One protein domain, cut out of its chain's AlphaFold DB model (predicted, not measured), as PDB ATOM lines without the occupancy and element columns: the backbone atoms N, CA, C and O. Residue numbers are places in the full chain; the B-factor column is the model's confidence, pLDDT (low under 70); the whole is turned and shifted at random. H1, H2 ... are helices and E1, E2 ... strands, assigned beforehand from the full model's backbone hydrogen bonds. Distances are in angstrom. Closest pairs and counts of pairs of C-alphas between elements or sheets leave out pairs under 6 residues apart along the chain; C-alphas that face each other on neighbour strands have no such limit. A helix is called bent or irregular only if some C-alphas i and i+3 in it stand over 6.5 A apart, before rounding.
ATOM      1  N   GLU A   8      52.721  26.030 -15.762       53.38
ATOM      2  CA  GLU A   8      53.784  25.076 -15.447       53.38
ATOM      3  C   GLU A   8      53.391  24.087 -14.350       53.38
ATOM      4  O   GLU A   8      53.761  22.914 -14.434       53.38
ATOM      5  N   PHE A   9      52.629  24.513 -13.341       52.34
ATOM      6  CA  PHE A   9      52.135  23.621 -12.298       52.34
ATOM      7  C   PHE A   9      51.142  22.617 -12.890       52.34
ATOM      8  O   PHE A   9      51.335  21.419 -12.710       52.34
ATOM      9  N   LEU A  10      50.158  23.063 -13.679       55.34
ATOM     10  CA  LEU A  10      49.194  22.165 -14.332       55.34
ATOM     11  C   LEU A  10      49.862  21.239 -15.366       55.34
ATOM     12  O   LEU A  10      49.545  20.046 -15.421       55.34
ATOM     13  N   ARG A  11      50.837  21.743 -16.140       55.94
ATOM     14  CA  ARG A  11      51.627  20.941 -17.096       55.94
ATOM     15  C   ARG A  11      52.507  19.900 -16.407       55.94
ATOM     16  O   ARG A  11      52.610  18.773 -16.894       55.94
ATOM     17  N   ASN A  12      53.146  20.249 -15.291       61.31
ATOM     18  CA  ASN A  12      54.043  19.340 -14.573       61.31
ATOM     19  C   ASN A  12      53.308  18.427 -13.586       61.31
ATOM     20  O   ASN A  12      53.822  17.352 -13.287       61.31
ATOM     21  N   MET A  13      52.094  18.783 -13.154       60.75
ATOM     22  CA  MET A  13      51.262  17.989 -12.243       60.75
ATOM     23  C   MET A  13      51.097  16.555 -12.747       60.75
ATOM     24  O   MET A  13      51.255  15.614 -11.979       60.75
ATOM     25  N   TRP A  14      50.874  16.367 -14.049       56.94
ATOM     26  CA  TRP A  14      50.769  15.040 -14.658       56.94
ATOM     27  C   TRP A  14      52.068  14.242 -14.570       56.94
ATOM     28  O   TRP A  14      52.081  13.094 -14.128       56.94
ATOM     29  N   ARG A  15      53.185  14.869 -14.941       62.62
ATOM     30  CA  ARG A  15      54.513  14.248 -14.886       62.62
ATOM     31  C   ARG A  15      54.898  13.884 -13.450       62.62
ATOM     32  O   ARG A  15      55.449  12.810 -13.215       62.62
ATOM     33  N   ASP A  16      54.588  14.757 -12.501       65.00
ATOM     34  CA  ASP A  16      54.908  14.585 -11.087       65.00
ATOM     35  C   ASP A  16      53.965  13.594 -10.398       65.00
ATOM     36  O   ASP A  16      54.415  12.841  -9.534       65.00
ATOM     37  N   PHE A  17      52.701  13.512 -10.824       63.78
ATOM     38  CA  PHE A  17      51.742  12.522 -10.334       63.78
ATOM     39  C   PHE A  17      52.202  11.109 -10.689       63.78
ATOM     40  O   PHE A  17      52.227  10.237  -9.824       63.78
ATOM     41  N   PHE A  18      52.649  10.891 -11.929       65.19
ATOM     42  CA  PHE A  18      53.170   9.585 -12.346       65.19
ATOM     43  C   PHE A  18      54.547   9.256 -11.746       65.19
ATOM     44  O   PHE A  18      54.883   8.082 -11.611       65.19
ATOM     45  N   ARG A  19      55.347  10.260 -11.362       68.06
ATOM     46  CA  ARG A  19      56.672  10.050 -10.746       68.06
ATOM     47  C   ARG A  19      56.620   9.823  -9.243       68.06
ATOM     48  O   ARG A  19      57.328   8.963  -8.725       68.06
ATOM     49  N   ASN A  20      55.852  10.637  -8.526       70.19
ATOM     50  CA  ASN A  20      55.719  10.553  -7.078       70.19
ATOM     51  C   ASN A  20      54.360  11.122  -6.636       70.19
ATOM     52  O   ASN A  20      54.284  12.265  -6.167       70.19
ATOM     53  N   PRO A  21      53.286  10.318  -6.737       65.56
ATOM     54  CA  PRO A  21      51.934  10.784  -6.452       65.56
ATOM     55  C   PRO A  21      51.787  11.217  -4.992       65.56
ATOM     56  O   PRO A  21      51.090  12.181  -4.707       65.56
ATOM     57  N   ILE A  22      52.500  10.568  -4.065       66.88
ATOM     58  CA  ILE A  22      52.459  10.894  -2.633       66.88
ATOM     59  C   ILE A  22      53.038  12.289  -2.380       66.88
ATOM     60  O   ILE A  22      52.414  13.101  -1.700       66.88
ATOM     61  N   ARG A  23      54.221  12.586  -2.927       69.12
ATOM     62  CA  ARG A  23      54.888  13.878  -2.716       69.12
ATOM     63  C   ARG A  23      54.147  15.018  -3.401       69.12
ATOM     64  O   ARG A  23      54.049  16.092  -2.813       69.12
ATOM     65  N   LEU A  24      53.635  14.788  -4.611       68.44
ATOM     66  CA  LEU A  24      52.827  15.782  -5.310       68.44
ATOM     67  C   LEU A  24      51.573  16.104  -4.504       68.44
ATOM     68  O   LEU A  24      51.348  17.269  -4.208       68.44
ATOM     69  N   VAL A  25      50.823  15.078  -4.085       64.69
ATOM     70  CA  VAL A  25      49.666  15.230  -3.197       64.69
ATOM     71  C   VAL A  25      50.079  16.087  -2.000       64.69
ATOM     72  O   VAL A  25      49.580  17.197  -1.866       64.69
ATOM     73  N   LEU A  26      51.062  15.675  -1.196       65.31
ATOM     74  CA  LEU A  26      51.492  16.456  -0.025       65.31
ATOM     75  C   LEU A  26      51.806  17.932  -0.348       65.31
ATOM     76  O   LEU A  26      51.330  18.816   0.360       65.31
ATOM     77  N   LYS A  27      52.510  18.207  -1.453       67.56
ATOM     78  CA  LYS A  27      52.848  19.572  -1.890       67.56
ATOM     79  C   LYS A  27      51.615  20.409  -2.258       67.56
ATOM     80  O   LYS A  27      51.572  21.593  -1.934       67.56
ATOM     81  N   VAL A  28      50.617  19.816  -2.916       65.06
ATOM     82  CA  VAL A  28      49.353  20.493  -3.266       65.06
ATOM     83  C   VAL A  28      48.514  20.796  -2.023       65.06
ATOM     84  O   VAL A  28      47.798  21.797  -1.990       65.06
ATOM     85  N   TRP A  29      48.618  19.967  -0.981       67.19
ATOM     86  CA  TRP A  29      47.749  20.057   0.195       67.19
ATOM     87  C   TRP A  29      48.307  20.888   1.351       67.19
ATOM     88  O   TRP A  29      47.513  21.340   2.176       67.19
ATOM     89  N   ASP A  30      49.613  21.150   1.413       68.25
ATOM     90  CA  ASP A  30      50.201  22.025   2.441       68.25
ATOM     91  C   ASP A  30      49.513  23.410   2.521       68.25
ATOM     92  O   ASP A  30      49.130  23.828   3.623       68.25
ATOM     93  N   PRO A  31      49.243  24.112   1.398       66.31
ATOM     94  CA  PRO A  31      48.466  25.350   1.419       66.31
ATOM     95  C   PRO A  31      47.031  25.143   1.922       66.31
ATOM     96  O   PRO A  31      46.530  25.939   2.713       66.31
ATOM     97  N   ILE A  32      46.372  24.059   1.511       67.81
ATOM     98  CA  ILE A  32      44.976  23.767   1.873       67.81
ATOM     99  C   ILE A  32      44.843  23.538   3.382       67.81
ATOM    100  O   ILE A  32      43.918  24.052   4.010       67.81
ATOM    101  N   ILE A  33      45.797  22.825   3.987       72.38
ATOM    102  CA  ILE A  33      45.861  22.628   5.440       72.38
ATOM    103  C   ILE A  33      46.108  23.963   6.152       72.38
ATOM    104  O   ILE A  33      45.458  24.240   7.162       72.38
ATOM    105  N   LYS A  34      47.006  24.807   5.622       74.50
ATOM    106  CA  LYS A  34      47.328  26.122   6.198       74.50
ATOM    107  C   LYS A  34      46.111  27.050   6.255       74.50
ATOM    108  O   LYS A  34      45.893  27.687   7.282       74.50
ATOM    109  N   TYR A  35      45.313  27.097   5.191       75.06
ATOM    110  CA  TYR A  35      44.136  27.974   5.098       75.06
ATOM    111  C   TYR A  35      42.828  27.302   5.548       75.06
ATOM    112  O   TYR A  35      41.767  27.913   5.475       75.06
ATOM    113  N   TRP A  36      42.879  26.070   6.069       79.31
ATOM    114  CA  TRP A  36      41.691  25.272   6.401       79.31
ATOM    115  C   TRP A  36      40.721  25.949   7.377       79.31
ATOM    116  O   TRP A  36      39.506  25.800   7.257       79.31
ATOM    117  N   ALA A  37      41.227  26.656   8.387       78.44
ATOM    118  CA  ALA A  37      40.370  27.284   9.394       78.44
ATOM    119  C   ALA A  37      39.567  28.454   8.803       78.44
ATOM    120  O   ALA A  37      38.352  28.527   8.982       78.44
ATOM    121  N   GLU A  38      40.241  29.320   8.048       79.81
ATOM    122  CA  GLU A  38      39.641  30.460   7.350       79.81
ATOM    123  C   GLU A  38      38.666  29.996   6.259       79.81
ATOM    124  O   GLU A  38      37.515  30.437   6.207       79.81
ATOM    125  N   ALA A  39      39.093  29.003   5.471       78.06
ATOM    126  CA  ALA A  39      38.267  28.249   4.539       78.06
ATOM    127  C   ALA A  39      36.952  27.795   5.178       78.06
ATOM    128  O   ALA A  39      35.866  28.078   4.684       78.06
ATOM    129  N   SER A  40      37.057  27.104   6.313       81.62
ATOM    130  CA  SER A  40      35.918  26.515   7.012       81.62
ATOM    131  C   SER A  40      34.940  27.567   7.526       81.62
ATOM    132  O   SER A  40      33.732  27.362   7.426       81.62
ATOM    133  N   ALA A  41      35.445  28.677   8.072       85.62
ATOM    134  CA  ALA A  41      34.609  29.768   8.562       85.62
ATOM    135  C   ALA A  41      33.833  30.434   7.418       85.62
ATOM    136  O   ALA A  41      32.624  30.638   7.524       85.62
ATOM    137  N   THR A  42      34.513  30.691   6.301       86.19
ATOM    138  CA  THR A  42      33.892  31.310   5.124       86.19
ATOM    139  C   THR A  42      32.863  30.385   4.488       86.19
ATOM    140  O   THR A  42      31.741  30.803   4.227       86.19
ATOM    141  N   LEU A  43      33.206  29.103   4.317       87.25
ATOM    142  CA  LEU A  43      32.283  28.092   3.798       87.25
ATOM    143  C   LEU A  43      31.023  27.985   4.647       87.25
ATOM    144  O   LEU A  43      29.932  27.894   4.098       87.25
ATOM    145  N   LYS A  44      31.170  28.014   5.977       90.44
ATOM    146  CA  LYS A  44      30.024  28.009   6.883       90.44
ATOM    147  C   LYS A  44      29.122  29.221   6.628       90.44
ATOM    148  O   LYS A  44      27.926  29.040   6.462       90.44
ATOM    149  N   SER A  45      29.696  30.423   6.557       89.44
ATOM    150  CA  SER A  45      28.929  31.654   6.332       89.44
ATOM    151  C   SER A  45      28.222  31.679   4.975       89.44
ATOM    152  O   SER A  45      27.083  32.116   4.904       89.44
ATOM    153  N   VAL A  46      28.876  31.222   3.903       87.88
ATOM    154  CA  VAL A  46      28.297  31.242   2.548       87.88
ATOM    155  C   VAL A  46      27.234  30.155   2.372       87.88
ATOM    156  O   VAL A  46      26.285  30.344   1.618       87.88
ATOM    157  N   ALA A  47      27.361  29.028   3.075       90.94
ATOM    158  CA  ALA A  47      26.374  27.949   3.040       90.94
ATOM    159  C   ALA A  47      25.132  28.213   3.910       90.94
ATOM    160  O   ALA A  47      24.171  27.448   3.845       90.94
ATOM    161  N   GLU A  48      25.128  29.264   4.734       91.75
ATOM    162  CA  GLU A  48      23.994  29.584   5.599       91.75
ATOM    163  C   GLU A  48      22.753  29.956   4.770       91.75
ATOM    164  O   GLU A  48      22.734  30.946   4.041       91.75
ATOM    165  N   GLY A  49      21.700  29.139   4.874       90.06
ATOM    166  CA  GLY A  49      20.460  29.323   4.112       90.06
ATOM    167  C   GLY A  49      20.549  28.929   2.634       90.06
ATOM    168  O   GLY A  49      19.658  29.295   1.867       90.06
ATOM    169  N   ALA A  50      21.606  28.219   2.223       91.69
ATOM    170  CA  ALA A  50      21.694  27.607   0.902       91.69
ATOM    171  C   ALA A  50      20.949  26.263   0.866       91.69
ATOM    172  O   ALA A  50      20.976  25.506   1.830       91.69
ATOM    173  N   ASP A  51      20.347  25.939  -0.273       92.38
ATOM    174  CA  ASP A  51      19.684  24.658  -0.540       92.38
ATOM    175  C   ASP A  51      20.666  23.584  -1.042       92.38
ATOM    176  O   ASP A  51      20.343  22.397  -1.075       92.38
ATOM    177  N   LEU A  52      21.856  23.997  -1.491       92.50
ATOM    178  CA  LEU A  52      22.897  23.144  -2.065       92.50
ATOM    179  C   LEU A  52      24.270  23.789  -1.869       92.50
ATOM    180  O   LEU A  52      24.443  24.980  -2.137       92.50
ATOM    181  N   LEU A  53      25.264  22.984  -1.490       93.69
ATOM    182  CA  LEU A  53      26.666  23.394  -1.483       93.69
ATOM    183  C   LEU A  53      27.411  22.768  -2.668       93.69
ATOM    184  O   LEU A  53      27.422  21.550  -2.832       93.69
ATOM    185  N   SER A  54      28.069  23.594  -3.476       92.44
ATOM    186  CA  SER A  54      28.933  23.170  -4.580       92.44
ATOM    187  C   SER A  54      30.411  23.364  -4.234       92.44
ATOM    188  O   SER A  54      30.774  24.326  -3.554       92.44
ATOM    189  N   THR A  55      31.292  22.459  -4.669       90.12
ATOM    190  CA  THR A  55      32.731  22.537  -4.361       90.12
ATOM    191  C   THR A  55      33.631  21.911  -5.423       90.12
ATOM    192  O   THR A  55      33.221  21.026  -6.159       90.12
ATOM    193  N   GLY A  56      34.896  22.334  -5.476       85.69
ATOM    194  CA  GLY A  56      35.948  21.644  -6.232       85.69
ATOM    195  C   GLY A  56      36.768  20.694  -5.352       85.69
ATOM    196  O   GLY A  56      36.672  20.718  -4.124       85.69
ATOM    197  N   LEU A  57      37.648  19.902  -5.972       77.56
ATOM    198  CA  LEU A  57      38.477  18.889  -5.293       77.56
ATOM    199  C   LEU A  57      39.277  19.411  -4.081       77.56
ATOM    200  O   LEU A  57      39.360  18.732  -3.061       77.56
ATOM    201  N   ASN A  58      39.820  20.629  -4.155       75.19
ATOM    202  CA  ASN A  58      40.743  21.172  -3.145       75.19
ATOM    203  C   ASN A  58      40.119  21.391  -1.756       75.19
ATOM    204  O   ASN A  58      40.808  21.288  -0.748       75.19
ATOM    205  N   PHE A  59      38.820  21.676  -1.669       77.00
ATOM    206  CA  PHE A  59      38.152  21.959  -0.388       77.00
ATOM    207  C   PHE A  59      36.951  21.057  -0.142       77.00
ATOM    208  O   PHE A  59      36.137  21.307   0.747       77.00
ATOM    209  N   GLU A  60      36.855  19.973  -0.905       87.25
ATOM    210  CA  GLU A  60      35.728  19.055  -0.874       87.25
ATOM    211  C   GLU A  60      35.477  18.481   0.524       87.25
ATOM    212  O   GLU A  60      34.338  18.397   0.967       87.25
ATOM    213  N   GLN A  61      36.533  18.142   1.266       88.94
ATOM    214  CA  GLN A  61      36.395  17.609   2.621       88.94
ATOM    215  C   GLN A  61      35.871  18.653   3.623       88.94
ATOM    216  O   GLN A  61      35.053  18.312   4.478       88.94
ATOM    217  N   ALA A  62      36.309  19.910   3.515       89.69
ATOM    218  CA  ALA A  62      35.812  20.985   4.368       89.69
ATOM    219  C   ALA A  62      34.351  21.318   4.037       89.69
ATOM    220  O   ALA A  62      33.534  21.443   4.951       89.69
ATOM    221  N   ALA A  63      34.019  21.386   2.743       91.69
ATOM    222  CA  ALA A  63      32.660  21.584   2.253       91.69
ATOM    223  C   ALA A  63      31.733  20.432   2.668       91.69
ATOM    224  O   ALA A  63      30.640  20.680   3.158       91.69
ATOM    225  N   ALA A  64      32.191  19.180   2.593       94.00
ATOM    226  CA  ALA A  64      31.435  18.015   3.046       94.00
ATOM    227  C   ALA A  64      31.046  18.101   4.529       94.00
ATOM    228  O   ALA A  64      29.931  17.746   4.891       94.00
ATOM    229  N   ASN A  65      31.933  18.595   5.398       95.00
ATOM    230  CA  ASN A  65      31.589  18.799   6.807       95.00
ATOM    231  C   ASN A  65      30.547  19.920   6.986       95.00
ATOM    232  O   ASN A  65      29.674  19.796   7.835       95.00
ATOM    233  N   VAL A  66      30.619  20.996   6.196       94.62
ATOM    234  CA  VAL A  66      29.641  22.099   6.242       94.62
ATOM    235  C   VAL A  66      28.275  21.660   5.705       94.62
ATOM    236  O   VAL A  66      27.264  21.929   6.346       94.62
ATOM    237  N   ALA A  67      28.239  20.921   4.595       95.19
ATOM    238  CA  ALA A  67      27.013  20.337   4.055       95.19
ATOM    239  C   ALA A  67      26.364  19.359   5.049       95.19
ATOM    240  O   ALA A  67      25.157  19.387   5.248       95.19
ATOM    241  N   GLU A  68      27.169  18.544   5.743       95.88
ATOM    242  CA  GLU A  68      26.687  17.665   6.818       95.88
ATOM    243  C   GLU A  68      26.151  18.450   8.025       95.88
ATOM    244  O   GLU A  68      25.211  17.993   8.664       95.88
ATOM    245  N   TYR A  69      26.729  19.612   8.340       95.69
ATOM    246  CA  TYR A  69      26.275  20.467   9.439       95.69
ATOM    247  C   TYR A  69      24.923  21.130   9.159       95.69
ATOM    248  O   TYR A  69      24.066  21.140  10.039       95.69
ATOM    249  N   TYR A  70      24.735  21.667   7.952       95.44
ATOM    250  CA  TYR A  70      23.471  22.284   7.537       95.44
ATOM    251  C   TYR A  70      22.426  21.270   7.051       95.44
ATOM    252  O   TYR A  70      21.291  21.653   6.794       95.44
ATOM    253  N   ASP A  71      22.805  19.995   6.939       95.31
ATOM    254  CA  ASP A  71      22.003  18.908   6.366       95.31
ATOM    255  C   ASP A  71      21.493  19.202   4.944       95.31
ATOM    256  O   ASP A  71      20.343  18.951   4.590       95.31
ATOM    257  N   ILE A  72      22.388  19.730   4.107       95.56
ATOM    258  CA  ILE A  72      22.115  20.077   2.707       95.56
ATOM    259  C   ILE A  72      22.886  19.157   1.752       95.56
ATOM    260  O   ILE A  72      23.926  18.595   2.122       95.56
ATOM    261  N   PRO A  73      22.409  18.965   0.510       95.25
ATOM    262  CA  PRO A  73      23.157  18.233  -0.499       95.25
ATOM    263  C   PRO A  73      24.504  18.903  -0.811       95.25
ATOM    264  O   PRO A  73      24.650  20.126  -0.757       95.25
ATOM    265  N   LEU A  74      25.484  18.075  -1.181       95.25
ATOM    266  CA  LEU A  74      26.764  18.501  -1.740       95.25
ATOM    267  C   LEU A  74      26.846  18.078  -3.212       95.25
ATOM    268  O   LEU A  74      26.513  16.937  -3.547       95.25
ATOM    269  N   ALA A  75      27.344  18.970  -4.062       94.94
ATOM    270  CA  ALA A  75      27.783  18.662  -5.418       94.94
ATOM    271  C   ALA A  75      29.274  18.984  -5.557       94.94
ATOM    272  O   ALA A  75      29.693  20.124  -5.357       94.94
ATOM    273  N   SER A  76      30.100  17.991  -5.873       92.94
ATOM    274  CA  SER A  76      31.524  18.203  -6.118       92.94
ATOM    275  C   SER A  76      31.861  18.145  -7.599       92.94
ATOM    276  O   SER A  76      31.354  17.302  -8.325       92.94
ATOM    277  N   LEU A  77      32.726  19.050  -8.045       90.25
ATOM    278  CA  LEU A  77      33.213  19.146  -9.413       90.25
ATOM    279  C   LEU A  77      34.655  18.639  -9.478       90.25
ATOM    280  O   LEU A  77      35.582  19.238  -8.912       90.25
ATOM    281  N   HIS A  78      34.847  17.511 -10.151       88.12
ATOM    282  CA  HIS A  78      36.128  16.834 -10.310       88.12
ATOM    283  C   HIS A  78      36.645  17.064 -11.722       88.12
ATOM    284  O   HIS A  78      36.127  16.502 -12.673       88.12
ATOM    285  N   HIS A  79      37.702  17.856 -11.857       82.12
ATOM    286  CA  HIS A  79      38.431  18.045 -13.120       82.12
ATOM    287  C   HIS A  79      39.426  16.904 -13.406       82.12
ATOM    288  O   HIS A  79      40.096  16.895 -14.434       82.12
ATOM    289  N   PHE A  80      39.551  15.946 -12.486       80.50
ATOM    290  CA  PHE A  80      40.407  14.773 -12.616       80.50
ATOM    291  C   PHE A  80      39.824  13.606 -11.802       80.50
ATOM    292  O   PHE A  80      39.296  13.861 -10.711       80.50
ATOM    293  N   PRO A  81      39.945  12.341 -12.258       82.38
ATOM    294  CA  PRO A  81      39.494  11.149 -11.533       82.38
ATOM    295  C   PRO A  81      40.320  10.882 -10.265       82.38
ATOM    296  O   PRO A  81      41.087   9.924 -10.170       82.38
ATOM    297  N   MET A  82      40.148  11.727  -9.245       79.00
ATOM    298  CA  MET A  82      40.836  11.603  -7.956       79.00
ATOM    299  C   MET A  82      40.301  10.458  -7.092       79.00
ATOM    300  O   MET A  82      40.967  10.061  -6.137       79.00
ATOM    301  N   ARG A  83      39.105   9.941  -7.391       88.19
ATOM    302  CA  ARG A  83      38.541   8.788  -6.684       88.19
ATOM    303  C   ARG A  83      39.252   7.512  -7.090       88.19
ATOM    304  O   ARG A  83      39.497   7.304  -8.276       88.19
ATOM    305  N   ALA A  84      39.523   6.640  -6.120       89.69
ATOM    306  CA  ALA A  84      40.128   5.340  -6.377       89.69
ATOM    307  C   ALA A  84      39.399   4.580  -7.498       89.69
ATOM    308  O   ALA A  84      38.207   4.278  -7.395       89.69
ATOM    309  N   ASN A  85      40.140   4.276  -8.563       91.31
ATOM    310  CA  ASN A  85      39.662   3.589  -9.757       91.31
ATOM    311  C   ASN A  85      40.770   2.712 -10.357       91.31
ATOM    312  O   ASN A  85      41.925   2.782  -9.933       91.31
ATOM    313  N   GLY A  86      40.407   1.861 -11.310       90.12
ATOM    314  CA  GLY A  86      41.319   0.943 -11.979       90.12
ATOM    315  C   GLY A  86      41.860   1.408 -13.332       90.12
ATOM    316  O   GLY A  86      42.656   0.674 -13.912       90.12
ATOM    317  N   GLN A  87      41.438   2.569 -13.842       89.12
ATOM    318  CA  GLN A  87      41.669   2.983 -15.238       89.12
ATOM    319  C   GLN A  87      42.682   4.120 -15.393       89.12
ATOM    320  O   GLN A  87      43.056   4.480 -16.504       89.12
ATOM    321  N   LEU A  88      43.167   4.683 -14.283       82.38
ATOM    322  CA  LEU A  88      44.076   5.828 -14.310       82.38
ATOM    323  C   LEU A  88      45.455   5.523 -14.922       82.38
ATOM    324  O   LEU A  88      46.134   6.426 -15.407       82.38
ATOM    325  N   VAL A  89      45.888   4.259 -14.886       82.06
ATOM    326  CA  VAL A  89      47.170   3.815 -15.451       82.06
ATOM    327  C   VAL A  89      46.902   2.647 -16.406       82.06
ATOM    328  O   VAL A  89      46.901   1.502 -15.953       82.06
ATOM    329  N   PRO A  90      46.697   2.904 -17.714       74.94
ATOM    330  CA  PRO A  90      46.266   1.884 -18.678       74.94
ATOM    331  C   PRO A  90      47.184   0.655 -18.764       74.94
ATOM    332  O   PRO A  90      46.727  -0.453 -19.018       74.94
ATOM    333  N   ASN A  91      48.482   0.835 -18.506       81.31
ATOM    334  CA  ASN A  91      49.486  -0.229 -18.603       81.31
ATOM    335  C   ASN A  91      49.617  -1.077 -17.325       81.31
ATOM    336  O   ASN A  91      50.513  -1.915 -17.239       81.31
ATOM    337  N   MET A  92      48.777  -0.844 -16.314       84.00
ATOM    338  CA  MET A  92      48.838  -1.532 -15.025       84.00
ATOM    339  C   MET A  92      47.537  -2.287 -14.739       84.00
ATOM    340  O   MET A  92      46.460  -1.807 -15.084       84.00
ATOM    341  N   PRO A  93      47.591  -3.441 -14.044       90.00
ATOM    342  CA  PRO A  93      46.381  -4.166 -13.673       90.00
ATOM    343  C   PRO A  93      45.428  -3.305 -12.831       90.00
ATOM    344  O   PRO A  93      45.813  -2.796 -11.774       90.00
ATOM    345  N   SER A  94      44.161  -3.201 -13.241       90.69
ATOM    346  CA  SER A  94      43.153  -2.361 -12.575       90.69
ATOM    347  C   SER A  94      43.022  -2.577 -11.057       90.69
ATOM    348  O   SER A  94      42.930  -1.585 -10.330       90.69
ATOM    349  N   PRO A  95      43.070  -3.816 -10.512       93.25
ATOM    350  CA  PRO A  95      43.028  -4.018  -9.062       93.25
ATOM    351  C   PRO A  95      44.216  -3.388  -8.325       93.25
ATOM    352  O   PRO A  95      44.057  -2.897  -7.206       93.25
ATOM    353  N   LEU A  96      45.397  -3.378  -8.951       89.94
ATOM    354  CA  LEU A  96      46.604  -2.786  -8.383       89.94
ATOM    355  C   LEU A  96      46.501  -1.259  -8.374       89.94
ATOM    356  O   LEU A  96      46.750  -0.646  -7.338       89.94
ATOM    357  N   VAL A  97      46.057  -0.654  -9.482       88.25
ATOM    358  CA  VAL A  97      45.829   0.801  -9.568       88.25
ATOM    359  C   VAL A  97      44.819   1.242  -8.507       88.25
ATOM    360  O   VAL A  97      45.118   2.121  -7.692       88.25
ATOM    361  N   ARG A  98      43.675   0.551  -8.423       92.06
ATOM    362  CA  ARG A  98      42.618   0.851  -7.448       92.06
ATOM    363  C   ARG A  98      43.108   0.735  -6.007       92.06
ATOM    364  O   ARG A  98      42.787   1.587  -5.173       92.06
ATOM    365  N   SER A  99      43.891  -0.300  -5.707       91.31
ATOM    366  CA  SER A  99      44.448  -0.524  -4.367       91.31
ATOM    367  C   SER A  99      45.456   0.558  -3.985       91.31
ATOM    368  O   SER A  99      45.374   1.108  -2.886       91.31
ATOM    369  N   THR A 100      46.350   0.933  -4.904       87.62
ATOM    370  CA  THR A 100      47.315   2.020  -4.694       87.62
ATOM    371  C   THR A 100      46.610   3.353  -4.459       87.62
ATOM    372  O   THR A 100      46.912   4.038  -3.481       87.62
ATOM    373  N   MET A 101      45.620   3.705  -5.284       88.00
ATOM    374  CA  MET A 101      44.844   4.934  -5.083       88.00
ATOM    375  C   MET A 101      44.094   4.924  -3.747       88.00
ATOM    376  O   MET A 101      44.116   5.912  -3.018       88.00
ATOM    377  N   THR A 102      43.496   3.790  -3.374       90.56
ATOM    378  CA  THR A 102      42.818   3.628  -2.077       90.56
ATOM    379  C   THR A 102      43.782   3.853  -0.907       90.56
ATOM    380  O   THR A 102      43.422   4.517   0.070       90.56
ATOM    381  N   ALA A 103      45.011   3.340  -1.003       88.69
ATOM    382  CA  ALA A 103      46.048   3.543   0.005       88.69
ATOM    383  C   ALA A 103      46.490   5.014   0.091       88.69
ATOM    384  O   ALA A 103      46.639   5.539   1.197       88.69
ATOM    385  N   ILE A 104      46.633   5.700  -1.049       83.25
ATOM    386  CA  ILE A 104      46.948   7.137  -1.107       83.25
ATOM    387  C   ILE A 104      45.832   7.961  -0.454       83.25
ATOM    388  O   ILE A 104      46.111   8.784   0.417       83.25
ATOM    389  N   GLU A 105      44.567   7.703  -0.798       85.88
ATOM    390  CA  GLU A 105      43.408   8.358  -0.173       85.88
ATOM    391  C   GLU A 105      43.364   8.121   1.346       85.88
ATOM    392  O   GLU A 105      43.020   9.019   2.119       85.88
ATOM    393  N   TRP A 106      43.701   6.909   1.799       88.38
ATOM    394  CA  TRP A 106      43.764   6.596   3.226       88.38
ATOM    395  C   TRP A 106      44.892   7.353   3.929       88.38
ATOM    396  O   TRP A 106      44.661   7.935   4.992       88.38
ATOM    397  N   LEU A 107      46.091   7.382   3.342       84.75
ATOM    398  CA  LEU A 107      47.235   8.114   3.885       84.75
ATOM    399  C   LEU A 107      46.929   9.614   3.972       84.75
ATOM    400  O   LEU A 107      47.212  10.241   4.994       84.75
ATOM    401  N   PHE A 108      46.275  10.156   2.946       80.56
ATOM    402  CA  PHE A 108      45.788  11.529   2.929       80.56
ATOM    403  C   PHE A 108      44.797  11.798   4.063       80.56
ATOM    404  O   PHE A 108      44.966  12.736   4.839       80.56
ATOM    405  N   TRP A 109      43.793  10.937   4.244       85.75
ATOM    406  CA  TRP A 109      42.881  11.088   5.376       85.75
ATOM    407  C   TRP A 109      43.629  11.062   6.712       85.75
ATOM    408  O   TRP A 109      43.299  11.828   7.614       85.75
ATOM    409  N   ARG A 110      44.649  10.209   6.865       86.50
ATOM    410  CA  ARG A 110      45.445  10.152   8.099       86.50
ATOM    411  C   ARG A 110      46.200  11.454   8.366       86.50
ATOM    412  O   ARG A 110      46.253  11.843   9.536       86.50
ATOM    413  N   SER A 111      46.725  12.124   7.339       81.81
ATOM    414  CA  SER A 111      47.414  13.410   7.498       81.81
ATOM    415  C   SER A 111      46.440  14.557   7.795       81.81
ATOM    416  O   SER A 111      46.703  15.354   8.697       81.81
ATOM    417  N   THR A 112      45.268  14.596   7.150       83.56
ATOM    418  CA  THR A 112      44.269  15.663   7.360       83.56
ATOM    419  C   THR A 112      43.335  15.422   8.548       83.56
ATOM    420  O   THR A 112      42.635  16.335   8.987       83.56
ATOM    421  N   LYS A 113      43.347  14.225   9.152       88.44
ATOM    422  CA  LYS A 113      42.421  13.833  10.233       88.44
ATOM    423  C   LYS A 113      42.374  14.823  11.398       88.44
ATOM    424  O   LYS A 113      41.321  14.974  12.018       88.44
ATOM    425  N   LYS A 114      43.496  15.456  11.753       89.62
ATOM    426  CA  LYS A 114      43.534  16.424  12.864       89.62
ATOM    427  C   LYS A 114      42.756  17.700  12.526       89.62
ATOM    428  O   LYS A 114      41.918  18.099  13.330       89.62
ATOM    429  N   VAL A 115      42.992  18.290  11.352       88.62
ATOM    430  CA  VAL A 115      42.301  19.519  10.916       88.62
ATOM    431  C   VAL A 115      40.828  19.259  10.593       88.62
ATOM    432  O   VAL A 115      39.970  20.020  11.032       88.62
ATOM    433  N   ASP A 116      40.515  18.110   9.988       90.62
ATOM    434  CA  ASP A 116      39.141  17.644   9.755       90.62
ATOM    435  C   ASP A 116      38.354  17.532  11.067       90.62
ATOM    436  O   ASP A 116      37.271  18.089  11.208       90.62
ATOM    437  N   ASN A 117      38.918  16.868  12.082       94.12
ATOM    438  CA  ASN A 117      38.246  16.740  13.376       94.12
ATOM    439  C   ASN A 117      38.175  18.056  14.156       94.12
ATOM    440  O   ASN A 117      37.266  18.217  14.970       94.12
ATOM    441  N   ALA A 118      39.111  18.985  13.943       92.94
ATOM    442  CA  ALA A 118      39.028  20.316  14.535       92.94
ATOM    443  C   ALA A 118      37.834  21.093  13.963       92.94
ATOM    444  O   ALA A 118      37.031  21.606  14.741       92.94
ATOM    445  N   GLN A 119      37.666  21.087  12.636       93.38
ATOM    446  CA  GLN A 119      36.505  21.686  11.973       93.38
ATOM    447  C   GLN A 119      35.203  21.002  12.410       93.38
ATOM    448  O   GLN A 119      34.267  21.673  12.834       93.38
ATOM    449  N   ARG A 120      35.149  19.663  12.385       95.19
ATOM    450  CA  ARG A 120      33.955  18.913  12.816       95.19
ATOM    451  C   ARG A 120      33.565  19.249  14.253       95.19
ATOM    452  O   ARG A 120      32.393  19.477  14.512       95.19
ATOM    453  N   ARG A 121      34.534  19.393  15.165       95.19
ATOM    454  CA  ARG A 121      34.268  19.838  16.543       95.19
ATOM    455  C   ARG A 121      33.661  21.243  16.598       95.19
ATOM    456  O   ARG A 121      32.736  21.452  17.372       95.19
ATOM    457  N   GLN A 122      34.163  22.189  15.803       93.56
ATOM    458  CA  GLN A 122      33.614  23.554  15.732       93.56
ATOM    459  C   GLN A 122      32.181  23.582  15.181       93.56
ATOM    460  O   GLN A 122      31.391  24.432  15.577       93.56
ATOM    461  N   LEU A 123      31.847  22.642  14.298       94.00
ATOM    462  CA  LEU A 123      30.503  22.455  13.751       94.00
ATOM    463  C   LEU A 123      29.595  21.599  14.656       94.00
ATOM    464  O   LEU A 123      28.448  21.363  14.312       94.00
ATOM    465  N   GLY A 124      30.081  21.096  15.796       95.12
ATOM    466  CA  GLY A 124      29.303  20.192  16.655       95.12
ATOM    467  C   GLY A 124      29.095  18.785  16.075       95.12
ATOM    468  O   GLY A 124      28.259  18.032  16.567       95.12
ATOM    469  N   LEU A 125      29.862  18.401  15.052       96.00
ATOM    470  CA  LEU A 125      29.766  17.104  14.388       96.00
ATOM    471  C   LEU A 125      30.597  16.015  15.093       96.00
ATOM    472  O   LEU A 125      31.678  16.296  15.629       96.00
ATOM    473  N   PRO A 126      30.177  14.735  15.021       95.31
ATOM    474  CA  PRO A 126      30.958  13.609  15.530       95.31
ATOM    475  C   PRO A 126      32.327  13.508  14.857       95.31
ATOM    476  O   PRO A 126      32.478  13.862  13.688       95.31
ATOM    477  N   LYS A 127      33.329  12.953  15.547       95.25
ATOM    478  CA  LYS A 127      34.661  12.727  14.958       95.25
ATOM    479  C   LYS A 127      34.579  11.838  13.712       95.25
ATOM    480  O   LYS A 127      33.866  10.839  13.690       95.25
ATOM    481  N   ALA A 128      35.387  12.151  12.704       92.81
ATOM    482  CA  ALA A 128      35.483  11.354  11.490       92.81
ATOM    483  C   ALA A 128      36.131   9.984  11.763       92.81
ATOM    484  O   ALA A 128      37.322   9.879  12.096       92.81
ATOM    485  N   THR A 129      35.349   8.923  11.571       90.06
ATOM    486  CA  THR A 129      35.798   7.520  11.635       90.06
ATOM    487  C   THR A 129      36.225   6.980  10.270       90.06
ATOM    488  O   THR A 129      37.062   6.082  10.203       90.06
ATOM    489  N   ARG A 130      35.695   7.560   9.187       91.12
ATOM    490  CA  ARG A 130      35.959   7.205   7.783       91.12
ATOM    491  C   ARG A 130      36.464   8.424   7.011       91.12
ATOM    492  O   ARG A 130      36.164   9.554   7.390       91.12
ATOM    493  N   ARG A 131      37.211   8.190   5.929       90.75
ATOM    494  CA  ARG A 131      37.674   9.223   4.979       90.75
ATOM    495  C   ARG A 131      36.505   9.982   4.340       90.75
ATOM    496  O   ARG A 131      35.429   9.404   4.187       90.75
ATOM    497  N   SER A 132      36.708  11.246   3.963       89.38
ATOM    498  CA  SER A 132      35.645  12.118   3.434       89.38
ATOM    499  C   SER A 132      34.977  11.552   2.186       89.38
ATOM    500  O   SER A 132      33.756  11.508   2.141       89.38
ATOM    501  N   GLN A 133      35.751  11.000   1.247       90.25
ATOM    502  CA  GLN A 133      35.245  10.393   0.009       90.25
ATOM    503  C   GLN A 133      34.222   9.287   0.293       90.25
ATOM    504  O   GLN A 133      33.209   9.166  -0.385       90.25
ATOM    505  N   ARG A 134      34.462   8.492   1.346       91.50
ATOM    506  CA  ARG A 134      33.538   7.432   1.758       91.50
ATOM    507  C   ARG A 134      32.258   8.002   2.365       91.50
ATOM    508  O   ARG A 134      31.196   7.460   2.103       91.50
ATOM    509  N   ARG A 135      32.348   9.090   3.135       93.25
ATOM    510  CA  ARG A 135      31.168   9.760   3.711       93.25
ATOM    511  C   ARG A 135      30.311  10.429   2.633       93.25
ATOM    512  O   ARG A 135      29.095  10.335   2.703       93.25
ATOM    513  N   ILE A 136      30.946  11.056   1.640       93.56
ATOM    514  CA  ILE A 136      30.281  11.658   0.471       93.56
ATOM    515  C   ILE A 136      29.486  10.585  -0.280       93.56
ATOM    516  O   ILE A 136      28.286  10.744  -0.493       93.56
ATOM    517  N   ALA A 137      30.132   9.456  -0.582       92.31
ATOM    518  CA  ALA A 137      29.489   8.315  -1.225       92.31
ATOM    519  C   ALA A 137      28.337   7.721  -0.389       92.31
ATOM    520  O   ALA A 137      27.262   7.466  -0.921       92.31
ATOM    521  N   GLU A 138      28.530   7.529   0.921       93.19
ATOM    522  CA  GLU A 138      27.503   6.995   1.835       93.19
ATOM    523  C   GLU A 138      26.282   7.920   1.971       93.19
ATOM    524  O   GLU A 138      25.176   7.433   2.193       93.19
ATOM    525  N   ARG A 139      26.460   9.237   1.802       94.00
ATOM    526  CA  ARG A 139      25.364  10.220   1.765       94.00
ATOM    527  C   ARG A 139      24.694  10.346   0.394       94.00
ATOM    528  O   ARG A 139      23.702  11.059   0.278       94.00
ATOM    529  N   GLY A 140      25.217   9.684  -0.641       94.25
ATOM    530  CA  GLY A 140      24.681   9.780  -2.001       94.25
ATOM    531  C   GLY A 140      24.800  11.183  -2.602       94.25
ATOM    532  O   GLY A 140      23.966  11.579  -3.414       94.25
ATOM    533  N   TRP A 141      25.801  11.957  -2.184       95.75
ATOM    534  CA  TRP A 141      26.071  13.274  -2.754       95.75
ATOM    535  C   TRP A 141      26.642  13.175  -4.171       95.75
ATOM    536  O   TRP A 141      27.177  12.138  -4.563       95.75
ATOM    537  N   LEU A 142      26.472  14.246  -4.948       95.44
ATOM    538  CA  LEU A 142      26.806  14.272  -6.368       95.44
ATOM    539  C   LEU A 142      28.301  14.549  -6.560       95.44
ATOM    540  O   LEU A 142      28.835  15.479  -5.961       95.44
ATOM    541  N   GLU A 143      28.958  13.776  -7.419       94.31
ATOM    542  CA  GLU A 143      30.365  13.938  -7.787       94.31
ATOM    543  C   GLU A 143      30.468  14.056  -9.320       94.31
ATOM    544  O   GLU A 143      30.586  13.066 -10.038       94.31
ATOM    545  N   ILE A 144      30.398  15.277  -9.839       93.12
ATOM    546  CA  ILE A 144      30.405  15.612 -11.267       93.12
ATOM    547  C   ILE A 144      31.821  15.485 -11.832       93.12
ATOM    548  O   ILE A 144      32.756  16.124 -11.346       93.12
ATOM    549  N   GLN A 145      31.978  14.696 -12.889       92.06
ATOM    550  CA  GLN A 145      33.244  14.481 -13.581       92.06
ATOM    551  C   GLN A 145      33.351  15.462 -14.757       92.06
ATOM    552  O   GLN A 145      32.812  15.225 -15.836       92.06
ATOM    553  N   ALA A 146      34.026  16.590 -14.521       89.12
ATOM    554  CA  ALA A 146      34.279  17.663 -15.489       89.12
ATOM    555  C   ALA A 146      35.503  17.367 -16.367       89.12
ATOM    556  O   ALA A 146      36.446  18.157 -16.469       89.12
ATOM    557  N   TYR A 147      35.507  16.169 -16.933       85.38
ATOM    558  CA  TYR A 147      36.452  15.700 -17.930       85.38
ATOM    559  C   TYR A 147      35.755  14.662 -18.806       85.38
ATOM    560  O   TYR A 147      34.746  14.070 -18.420       85.38
ATOM    561  N   ASP A 148      36.299  14.459 -19.999       84.81
ATOM    562  CA  ASP A 148      35.735  13.528 -20.967       84.81
ATOM    563  C   ASP A 148      36.122  12.075 -20.644       84.81
ATOM    564  O   ASP A 148      37.257  11.797 -20.238       84.81
ATOM    565  N   GLU A 149      35.189  11.141 -20.834       83.62
ATOM    566  CA  GLU A 149      35.445   9.709 -20.649       83.62
ATOM    567  C   GLU A 149      36.504   9.172 -21.623       83.62
ATOM    568  O   GLU A 149      37.234   8.238 -21.280       83.62
ATOM    569  N   VAL A 150      36.668   9.805 -22.791       84.69
ATOM    570  CA  VAL A 150      37.697   9.470 -23.785       84.69
ATOM    571  C   VAL A 150      39.106   9.620 -23.202       84.69
ATOM    572  O   VAL A 150      40.015   8.875 -23.575       84.69
ATOM    573  N   CYS A 151      39.296  10.524 -22.237       81.31
ATOM    574  CA  CYS A 151      40.576  10.698 -21.548       81.31
ATOM    575  C   CYS A 151      40.914   9.529 -20.607       81.31
ATOM    576  O   CYS A 151      42.087   9.335 -20.279       81.31
ATOM    577  N   PHE A 152      39.917   8.750 -20.170       86.19
ATOM    578  CA  PHE A 152      40.082   7.638 -19.227       86.19
ATOM    579  C   PHE A 152      39.242   6.422 -19.656       86.19
ATOM    580  O   PHE A 152      38.219   6.116 -19.029       86.19
ATOM    581  N   PRO A 153      39.666   5.702 -20.712       87.06
ATOM    582  CA  PRO A 153      38.905   4.587 -21.263       87.06
ATOM    583  C   PRO A 153      38.521   3.548 -20.201       87.06
ATOM    584  O   PRO A 153      39.344   3.129 -19.390       87.06
ATOM    585  N   GLY A 154      37.253   3.128 -20.205       89.50
ATOM    586  CA  GLY A 154      36.714   2.137 -19.266       89.50
ATOM    587  C   GLY A 154      36.298   2.691 -17.899       89.50
ATOM    588  O   GLY A 154      35.679   1.960 -17.122       89.50
ATOM    589  N   LEU A 155      36.584   3.961 -17.586       91.38
ATOM    590  CA  LEU A 155      36.256   4.542 -16.280       91.38
ATOM    591  C   LEU A 155      34.745   4.703 -16.086       91.38
ATOM    592  O   LEU A 155      34.231   4.363 -15.020       91.38
ATOM    593  N   ALA A 156      34.033   5.152 -17.121       91.00
ATOM    594  CA  ALA A 156      32.577   5.261 -17.101       91.00
ATOM    595  C   ALA A 156      31.914   3.901 -16.832       91.00
ATOM    596  O   ALA A 156      31.057   3.785 -15.956       91.00
ATOM    597  N   ALA A 157      32.390   2.839 -17.492       93.31
ATOM    598  CA  ALA A 157      31.923   1.475 -17.251       93.31
ATOM    599  C   ALA A 157      32.233   0.998 -15.820       93.31
ATOM    600  O   ALA A 157      31.371   0.416 -15.161       93.31
ATOM    601  N   GLU A 158      33.437   1.277 -15.304       93.19
ATOM    602  CA  GLU A 158      33.800   0.955 -13.918       93.19
ATOM    603  C   GLU A 158      32.889   1.666 -12.906       93.19
ATOM    604  O   GLU A 158      32.537   1.084 -11.879       93.19
ATOM    605  N   TRP A 159      32.491   2.909 -13.177       93.75
ATOM    606  CA  TRP A 159      31.673   3.720 -12.275       93.75
ATOM    607  C   TRP A 159      30.168   3.655 -12.521       93.75
ATOM    608  O   TRP A 159      29.430   4.236 -11.731       93.75
ATOM    609  N   ALA A 160      29.694   2.883 -13.500       92.19
ATOM    610  CA  ALA A 160      28.267   2.736 -13.799       92.19
ATOM    611  C   ALA A 160      27.416   2.338 -12.574       92.19
ATOM    612  O   ALA A 160      26.265   2.745 -12.447       92.19
ATOM    613  N   HIS A 161      27.995   1.603 -11.616       92.56
ATOM    614  CA  HIS A 161      27.335   1.232 -10.359       92.56
ATOM    615  C   HIS A 161      26.965   2.419  -9.450       92.56
ATOM    616  O   HIS A 161      26.174   2.244  -8.524       92.56
ATOM    617  N   TRP A 162      27.517   3.613  -9.689       91.12
ATOM    618  CA  TRP A 162      27.143   4.847  -8.991       91.12
ATOM    619  C   TRP A 162      25.917   5.542  -9.602       91.12
ATOM    620  O   TRP A 162      25.398   6.472  -8.984       91.12
ATOM    621  N   GLY A 163      25.447   5.110 -10.779       90.94
ATOM    622  CA  GLY A 163      24.336   5.738 -11.497       90.94
ATOM    623  C   GLY A 163      24.532   7.248 -11.648       90.94
ATOM    624  O   GLY A 163      25.639   7.722 -11.906       90.94
ATOM    625  N   ASP A 164      23.481   8.014 -11.364       90.94
ATOM    626  CA  ASP A 164      23.462   9.477 -11.514       90.94
ATOM    627  C   ASP A 164      24.311  10.229 -10.473       90.94
ATOM    628  O   ASP A 164      24.308  11.456 -10.427       90.94
ATOM    629  N   ARG A 165      25.035   9.519  -9.594       93.81
ATOM    630  CA  ARG A 165      25.893  10.140  -8.572       93.81
ATOM    631  C   ARG A 165      27.268  10.524  -9.100       93.81
ATOM    632  O   ARG A 165      27.920  11.354  -8.470       93.81
ATOM    633  N   ARG A 166      27.707   9.946 -10.224       93.81
ATOM    634  CA  ARG A 166      28.998  10.257 -10.863       93.81
ATOM    635  C   ARG A 166      28.866  10.560 -12.357       93.81
ATOM    636  O   ARG A 166      29.455   9.841 -13.163       93.81
ATOM    637  N   PRO A 167      28.086  11.585 -12.743       92.69
ATOM    638  CA  PRO A 167      27.906  11.910 -14.149       92.69
ATOM    639  C   PRO A 167      29.205  12.445 -14.758       92.69
ATOM    640  O   PRO A 167      29.929  13.212 -14.119       92.69
ATOM    641  N   PHE A 168      29.461  12.073 -16.010       90.19
ATOM    642  CA  PHE A 168      30.487  12.682 -16.854       90.19
ATOM    643  C   PHE A 168      29.843  13.806 -17.653       90.19
ATOM    644  O   PHE A 168      28.854  13.579 -18.342       90.19
ATOM    645  N   VAL A 169      30.384  15.018 -17.526       88.00
ATOM    646  CA  VAL A 169      29.851  16.218 -18.200       88.00
ATOM    647  C   VAL A 169      30.814  16.779 -19.247       88.00
ATOM    648  O   VAL A 169      30.547  17.823 -19.828       88.00
ATOM    649  N   GLY A 170      31.929  16.086 -19.501       82.25
ATOM    650  CA  GLY A 170      32.951  16.518 -20.447       82.25
ATOM    651  C   GLY A 170      33.876  17.598 -19.884       82.25
ATOM    652  O   GLY A 170      33.812  17.970 -18.710       82.25
ATOM    653  N   ALA A 171      34.795  18.071 -20.724       72.00
ATOM    654  CA  ALA A 171      35.686  19.169 -20.365       72.00
ATOM    655  C   ALA A 171      34.899  20.480 -20.203       72.00
ATOM    656  O   ALA A 171      33.956  20.741 -20.946       72.00
ATOM    657  N   LEU A 172      35.320  21.322 -19.253       67.69
ATOM    658  CA  LEU A 172      34.764  22.668 -19.094       67.69
ATOM    659  C   LEU A 172      34.914  23.436 -20.414       67.69
ATOM    660  O   LEU A 172      36.023  23.572 -20.935       67.69
ATOM    661  N   THR A 173      33.794  23.907 -20.960       63.25
ATOM    662  CA  THR A 173      33.773  24.703 -22.186       63.25
ATOM    663  C   THR A 173      34.368  26.087 -21.911       63.25
ATOM    664  O   THR A 173      34.304  26.599 -20.792       63.25
ATOM    665  N   MET A 174      34.972  26.713 -22.923       65.38
ATOM    666  CA  MET A 174      35.508  28.077 -22.812       65.38
ATOM    667  C   MET A 174      34.389  29.123 -22.925       65.38
ATOM    668  O   MET A 174      34.394  29.915 -23.862       65.38
ATOM    669  N   GLU A 175      33.402  29.064 -22.024       66.50
ATOM    670  CA  GLU A 175      32.210  29.938 -22.032       66.50
ATOM    671  C   GLU A 175      31.446  29.911 -23.370       66.50
ATOM    672  O   GLU A 175      30.833  30.891 -23.788       66.50
ATOM    673  N   LEU A 176      31.503  28.777 -24.077       71.25
ATOM    674  CA  LEU A 176      30.757  28.601 -25.316       71.25
ATOM    675  C   LEU A 176      29.274  28.391 -24.996       71.25
ATOM    676  O   LEU A 176      28.988  27.611 -24.081       71.25
ATOM    677  N   PRO A 177      28.359  29.016 -25.764       74.69
ATOM    678  CA  PRO A 177      26.934  28.869 -25.536       74.69
ATOM    679  C   PRO A 177      26.514  27.405 -25.576       74.69
ATOM    680  O   PRO A 177      26.909  26.668 -26.487       74.69
ATOM    681  N   THR A 178      25.693  26.999 -24.616       78.00
ATOM    682  CA  THR A 178      25.058  25.682 -24.609       78.00
ATOM    683  C   THR A 178      23.556  25.807 -24.809       78.00
ATOM    684  O   THR A 178      22.935  26.820 -24.498       78.00
ATOM    685  N   GLU A 179      22.946  24.733 -25.296       82.81
ATOM    686  CA  GLU A 179      21.493  24.611 -25.446       82.81
ATOM    687  C   GLU A 179      20.720  24.694 -24.114       82.81
ATOM    688  O   GLU A 179      19.504  24.828 -24.128       82.81
ATOM    689  N   SER A 180      21.412  24.658 -22.966       82.94
ATOM    690  CA  SER A 180      20.816  24.796 -21.629       82.94
ATOM    691  C   SER A 180      20.984  26.193 -21.015       82.94
ATOM    692  O   SER A 180      20.463  26.432 -19.927       82.94
ATOM    693  N   ASP A 181      21.708  27.114 -21.662       84.50
ATOM    694  CA  ASP A 181      22.067  28.407 -21.059       84.50
ATOM    695  C   ASP A 181      20.837  29.266 -20.740       84.50
ATOM    696  O   ASP A 181      20.741  29.810 -19.640       84.50
ATOM    697  N   ASP A 182      19.872  29.339 -21.663       86.88
ATOM    698  CA  ASP A 182      18.645  30.125 -21.484       86.88
ATOM    699  C   ASP A 182      17.773  29.567 -20.348       86.88
ATOM    700  O   ASP A 182      17.265  30.320 -19.508       86.88
ATOM    701  N   ASP A 183      17.652  28.241 -20.266       85.94
ATOM    702  CA  ASP A 183      16.897  27.558 -19.214       85.94
ATOM    703  C   ASP A 183      17.552  27.754 -17.839       85.94
ATOM    704  O   ASP A 183      16.870  28.065 -16.854       85.94
ATOM    705  N   VAL A 184      18.882  27.630 -17.762       85.81
ATOM    706  CA  VAL A 184      19.652  27.859 -16.529       85.81
ATOM    707  C   VAL A 184      19.565  29.323 -16.103       85.81
ATOM    708  O   VAL A 184      19.328  29.599 -14.924       85.81
ATOM    709  N   ALA A 185      19.699  30.269 -17.035       85.81
ATOM    710  CA  ALA A 185      19.580  31.697 -16.751       85.81
ATOM    711  C   ALA A 185      18.177  32.057 -16.238       85.81
ATOM    712  O   ALA A 185      18.051  32.771 -15.238       85.81
ATOM    713  N   SER A 186      17.130  31.515 -16.866       86.50
ATOM    714  CA  SER A 186      15.737  31.671 -16.433       86.50
ATOM    715  C   SER A 186      15.515  31.115 -15.022       86.50
ATOM    716  O   SER A 186      14.934  31.783 -14.160       86.50
ATOM    717  N   TRP A 187      16.053  29.926 -14.738       84.69
ATOM    718  CA  TRP A 187      15.978  29.309 -13.416       84.69
ATOM    719  C   TRP A 187      16.704  30.124 -12.331       84.69
ATOM    720  O   TRP A 187      16.153  30.316 -11.242       84.69
ATOM    721  N   ILE A 188      17.898  30.654 -12.626       84.50
ATOM    722  CA  ILE A 188      18.640  31.543 -11.716       84.50
ATOM    723  C   ILE A 188      17.839  32.828 -11.462       84.50
ATOM    724  O   ILE A 188      17.690  33.241 -10.310       84.50
ATOM    725  N   ALA A 189      17.279  33.436 -12.514       84.75
ATOM    726  CA  ALA A 189      16.493  34.666 -12.417       84.75
ATOM    727  C   ALA A 189      15.208  34.488 -11.592       84.75
ATOM    728  O   ALA A 189      14.800  35.407 -10.881       84.75
ATOM    729  N   ALA A 190      14.599  33.299 -11.626       84.62
ATOM    730  CA  ALA A 190      13.441  32.968 -10.800       84.62
ATOM    731  C   ALA A 190      13.759  32.922  -9.290       84.62
ATOM    732  O   ALA A 190      12.836  32.912  -8.473       84.62
ATOM    733  N   GLY A 191      15.042  32.864  -8.899       77.12
ATOM    734  CA  GLY A 191      15.496  32.976  -7.507       77.12
ATOM    735  C   GLY A 191      14.937  31.909  -6.559       77.12
ATOM    736  O   GLY A 191      14.936  32.096  -5.344       77.12
ATOM    737  N   THR A 192      14.422  30.802  -7.104       72.94
ATOM    738  CA  THR A 192      13.627  29.818  -6.352       72.94
ATOM    739  C   THR A 192      14.484  28.943  -5.435       72.94
ATOM    740  O   THR A 192      13.962  28.355  -4.491       72.94
ATOM    741  N   ARG A 193      15.793  28.842  -5.699       79.25
ATOM    742  CA  ARG A 193      16.755  28.098  -4.875       79.25
ATOM    743  C   ARG A 193      18.063  28.862  -4.760       79.25
ATOM    744  O   ARG A 193      18.509  29.478  -5.727       79.25
ATOM    745  N   ARG A 194      18.697  28.790  -3.594       80.75
ATOM    746  CA  ARG A 194      20.008  29.387  -3.327       80.75
ATOM    747  C   ARG A 194      21.062  28.294  -3.334       80.75
ATOM    748  O   ARG A 194      20.977  27.352  -2.555       80.75
ATOM    749  N   PHE A 195      22.073  28.415  -4.186       82.56
ATOM    750  CA  PHE A 195      23.247  27.548  -4.132       82.56
ATOM    751  C   PHE A 195      24.446  28.338  -3.608       82.56
ATOM    752  O   PHE A 195      24.619  29.511  -3.924       82.56
ATOM    753  N   ALA A 196      25.268  27.684  -2.795       83.75
ATOM    754  CA  ALA A 196      26.520  28.223  -2.288       83.75
ATOM    755  C   ALA A 196      27.686  27.573  -3.033       83.75
ATOM    756  O   ALA A 196      27.735  26.346  -3.144       83.75
ATOM    757  N   SER A 197      28.651  28.360  -3.507       82.25
ATOM    758  CA  SER A 197      29.887  27.830  -4.085       82.25
ATOM    759  C   SER A 197      31.052  27.991  -3.119       82.25
ATOM    760  O   SER A 197      31.412  29.095  -2.705       82.25
ATOM    761  N   ALA A 198      31.716  26.878  -2.817       76.75
ATOM    762  CA  ALA A 198      32.954  26.896  -2.061       76.75
ATOM    763  C   ALA A 198      34.025  27.749  -2.750       76.75
ATOM    764  O   ALA A 198      34.769  28.447  -2.076       76.75
ATOM    765  N   GLN A 199      34.095  27.731  -4.084       69.31
ATOM    766  CA  GLN A 199      35.105  28.481  -4.839       69.31
ATOM    767  C   GLN A 199      34.924  30.001  -4.720       69.31
ATOM    768  O   GLN A 199      35.916  30.727  -4.657       69.31
ATOM    769  N   GLU A 200      33.681  30.481  -4.640       65.31
ATOM    770  CA  GLU A 200      33.379  31.906  -4.447       65.31
ATOM    771  C   GLU A 200      33.793  32.384  -3.056       65.31
ATOM    772  O   GLU A 200      34.445  33.422  -2.941       65.31
ATOM    773  N   ALA A 201      33.535  31.572  -2.025       60.78
ATOM    774  CA  ALA A 201      33.984  31.828  -0.656       60.78
ATOM    775  C   ALA A 201      35.514  32.014  -0.563       60.78
ATOM    776  O   ALA A 201      36.012  32.808   0.232       60.78
ATOM    777  N   PHE A 202      36.287  31.308  -1.393       60.28
ATOM    778  CA  PHE A 202      37.743  31.475  -1.425       60.28
ATOM    779  C   PHE A 202      38.195  32.708  -2.194       60.28
ATOM    780  O   PHE A 202      39.151  33.361  -1.773       60.28
ATOM    781  N   ARG A 203      37.526  33.045  -3.303       58.72
ATOM    782  CA  ARG A 203      37.859  34.248  -4.080       58.72
ATOM    783  C   ARG A 203      37.689  35.527  -3.258       58.72
ATOM    784  O   ARG A 203      38.485  36.440  -3.439       58.72
ATOM    785  N   SER A 204      36.710  35.587  -2.352       52.47
ATOM    786  CA  SER A 204      36.418  36.793  -1.567       52.47
ATOM    787  C   SER A 204      37.402  37.084  -0.425       52.47
ATOM    788  O   SER A 204      37.504  38.235  -0.015       52.47
ATOM    789  N   ASN A 205      38.136  36.081   0.076       45.38
ATOM    790  CA  ASN A 205      39.034  36.227   1.238       45.38
ATOM    791  C   ASN A 205      40.532  36.166   0.899       45.38
ATOM    792  O   ASN A 205      41.382  36.318   1.773       45.38
TER     793      ASN A 205
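AT A GLANCE: This is residues 8 to 205 of the 212 residues of a protein of Mycobacterium avium subsp. avium 2285 (R) (UniProt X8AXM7). A small sheet of four parallel strands, in the order E3 E2 E1 E4, is covered on one face by H3 and H4, and H5b, the second arm of the long bent helix H5, packs on H4. H1 and H2 lie off the sheet, while residues 174 to 191, H8 among them, stick out as a loop. The printed part has 198 residues with nine named helices and four named strands, in the order H1 H2 H3 E1 H4 E2 H5 H6 E3 H7 H8 E4 H9; its class is mixed. It is compact, with a radius of gyration of the C-alphas of 17.4 A and spans of 49 by 44 by 36 A.

HOW THE PARTS SIT: H1, residues 8 to 19, touches H2, residues 21 to 34, with residues 13 to 17 alone, closest at the C-alphas of Phe 17 and Leu 24, 6.1 A. H3, residues 36 to 47, touches the hub H4, residues 57 to 70, at a steep tilt of 53 degrees, closest at the C-alphas of Lys 44 and Val 66, 6.0 A. Strands E1, residues 52 to 56, E2, residues 74 to 78, E3, residues 142 to 145, and E4, residues 195 to 197, form the sheet. Within hydrogen-bond range are N 144 and O 76 at 2.7 A, N 77 and O 55 at 2.8 A, and N 54 and O 196 at 2.8 A. H4 is on the sheet at a height of 8.3 A, and H3 is on the same face, making two layers, helices on one face of a sheet. In H5, residues 94 to 122, assigned as one helix by its hydrogen bonds but bent, C-alphas 111 and 114 are 7.3 A apart; H5a ends at 111 and H5b begins at 114. H4 touches H5b with residues 61 to 65 alone, closest at the C-alphas of Asn 65 and Arg 120, 6.5 A. H6, residues 132 to 138, H7, residues 155 to 165, and H9, residues 198 to 205, only graze the sheet. Every O i to N i+4 pair is within hydrogen-bond range in H3, H5a, H5b, H6 and H8, residues 181 to 189, while 6 of 8 such pairs are within range in H1, 8 of 10 in H2, 8 of 10 in H4, 3 of 4 in H9 and 2 of 7 in H7, where 6 of 8 O i to N i+3 pairs are within range.

IN THESE COORDINATES: H1 begins at C-alpha 8, (53.784, 25.076, -15.447). H5a is 25.9 A long, H2 20.4 A, H4 20.0 A and E1 13.8 A. H9 ends at C-alpha 205, (39.034, 36.227, 1.238).

THE WHOLE: The C-alphas farthest apart, of Pro 93 and Ala 190, are 49.7 A apart. The printed part has no cut; the links E2 to H5 and H7 to H8 are long. Residues 8 to 19, 21 to 32, 172 to 175 and 199 to 205 have pLDDT under 70.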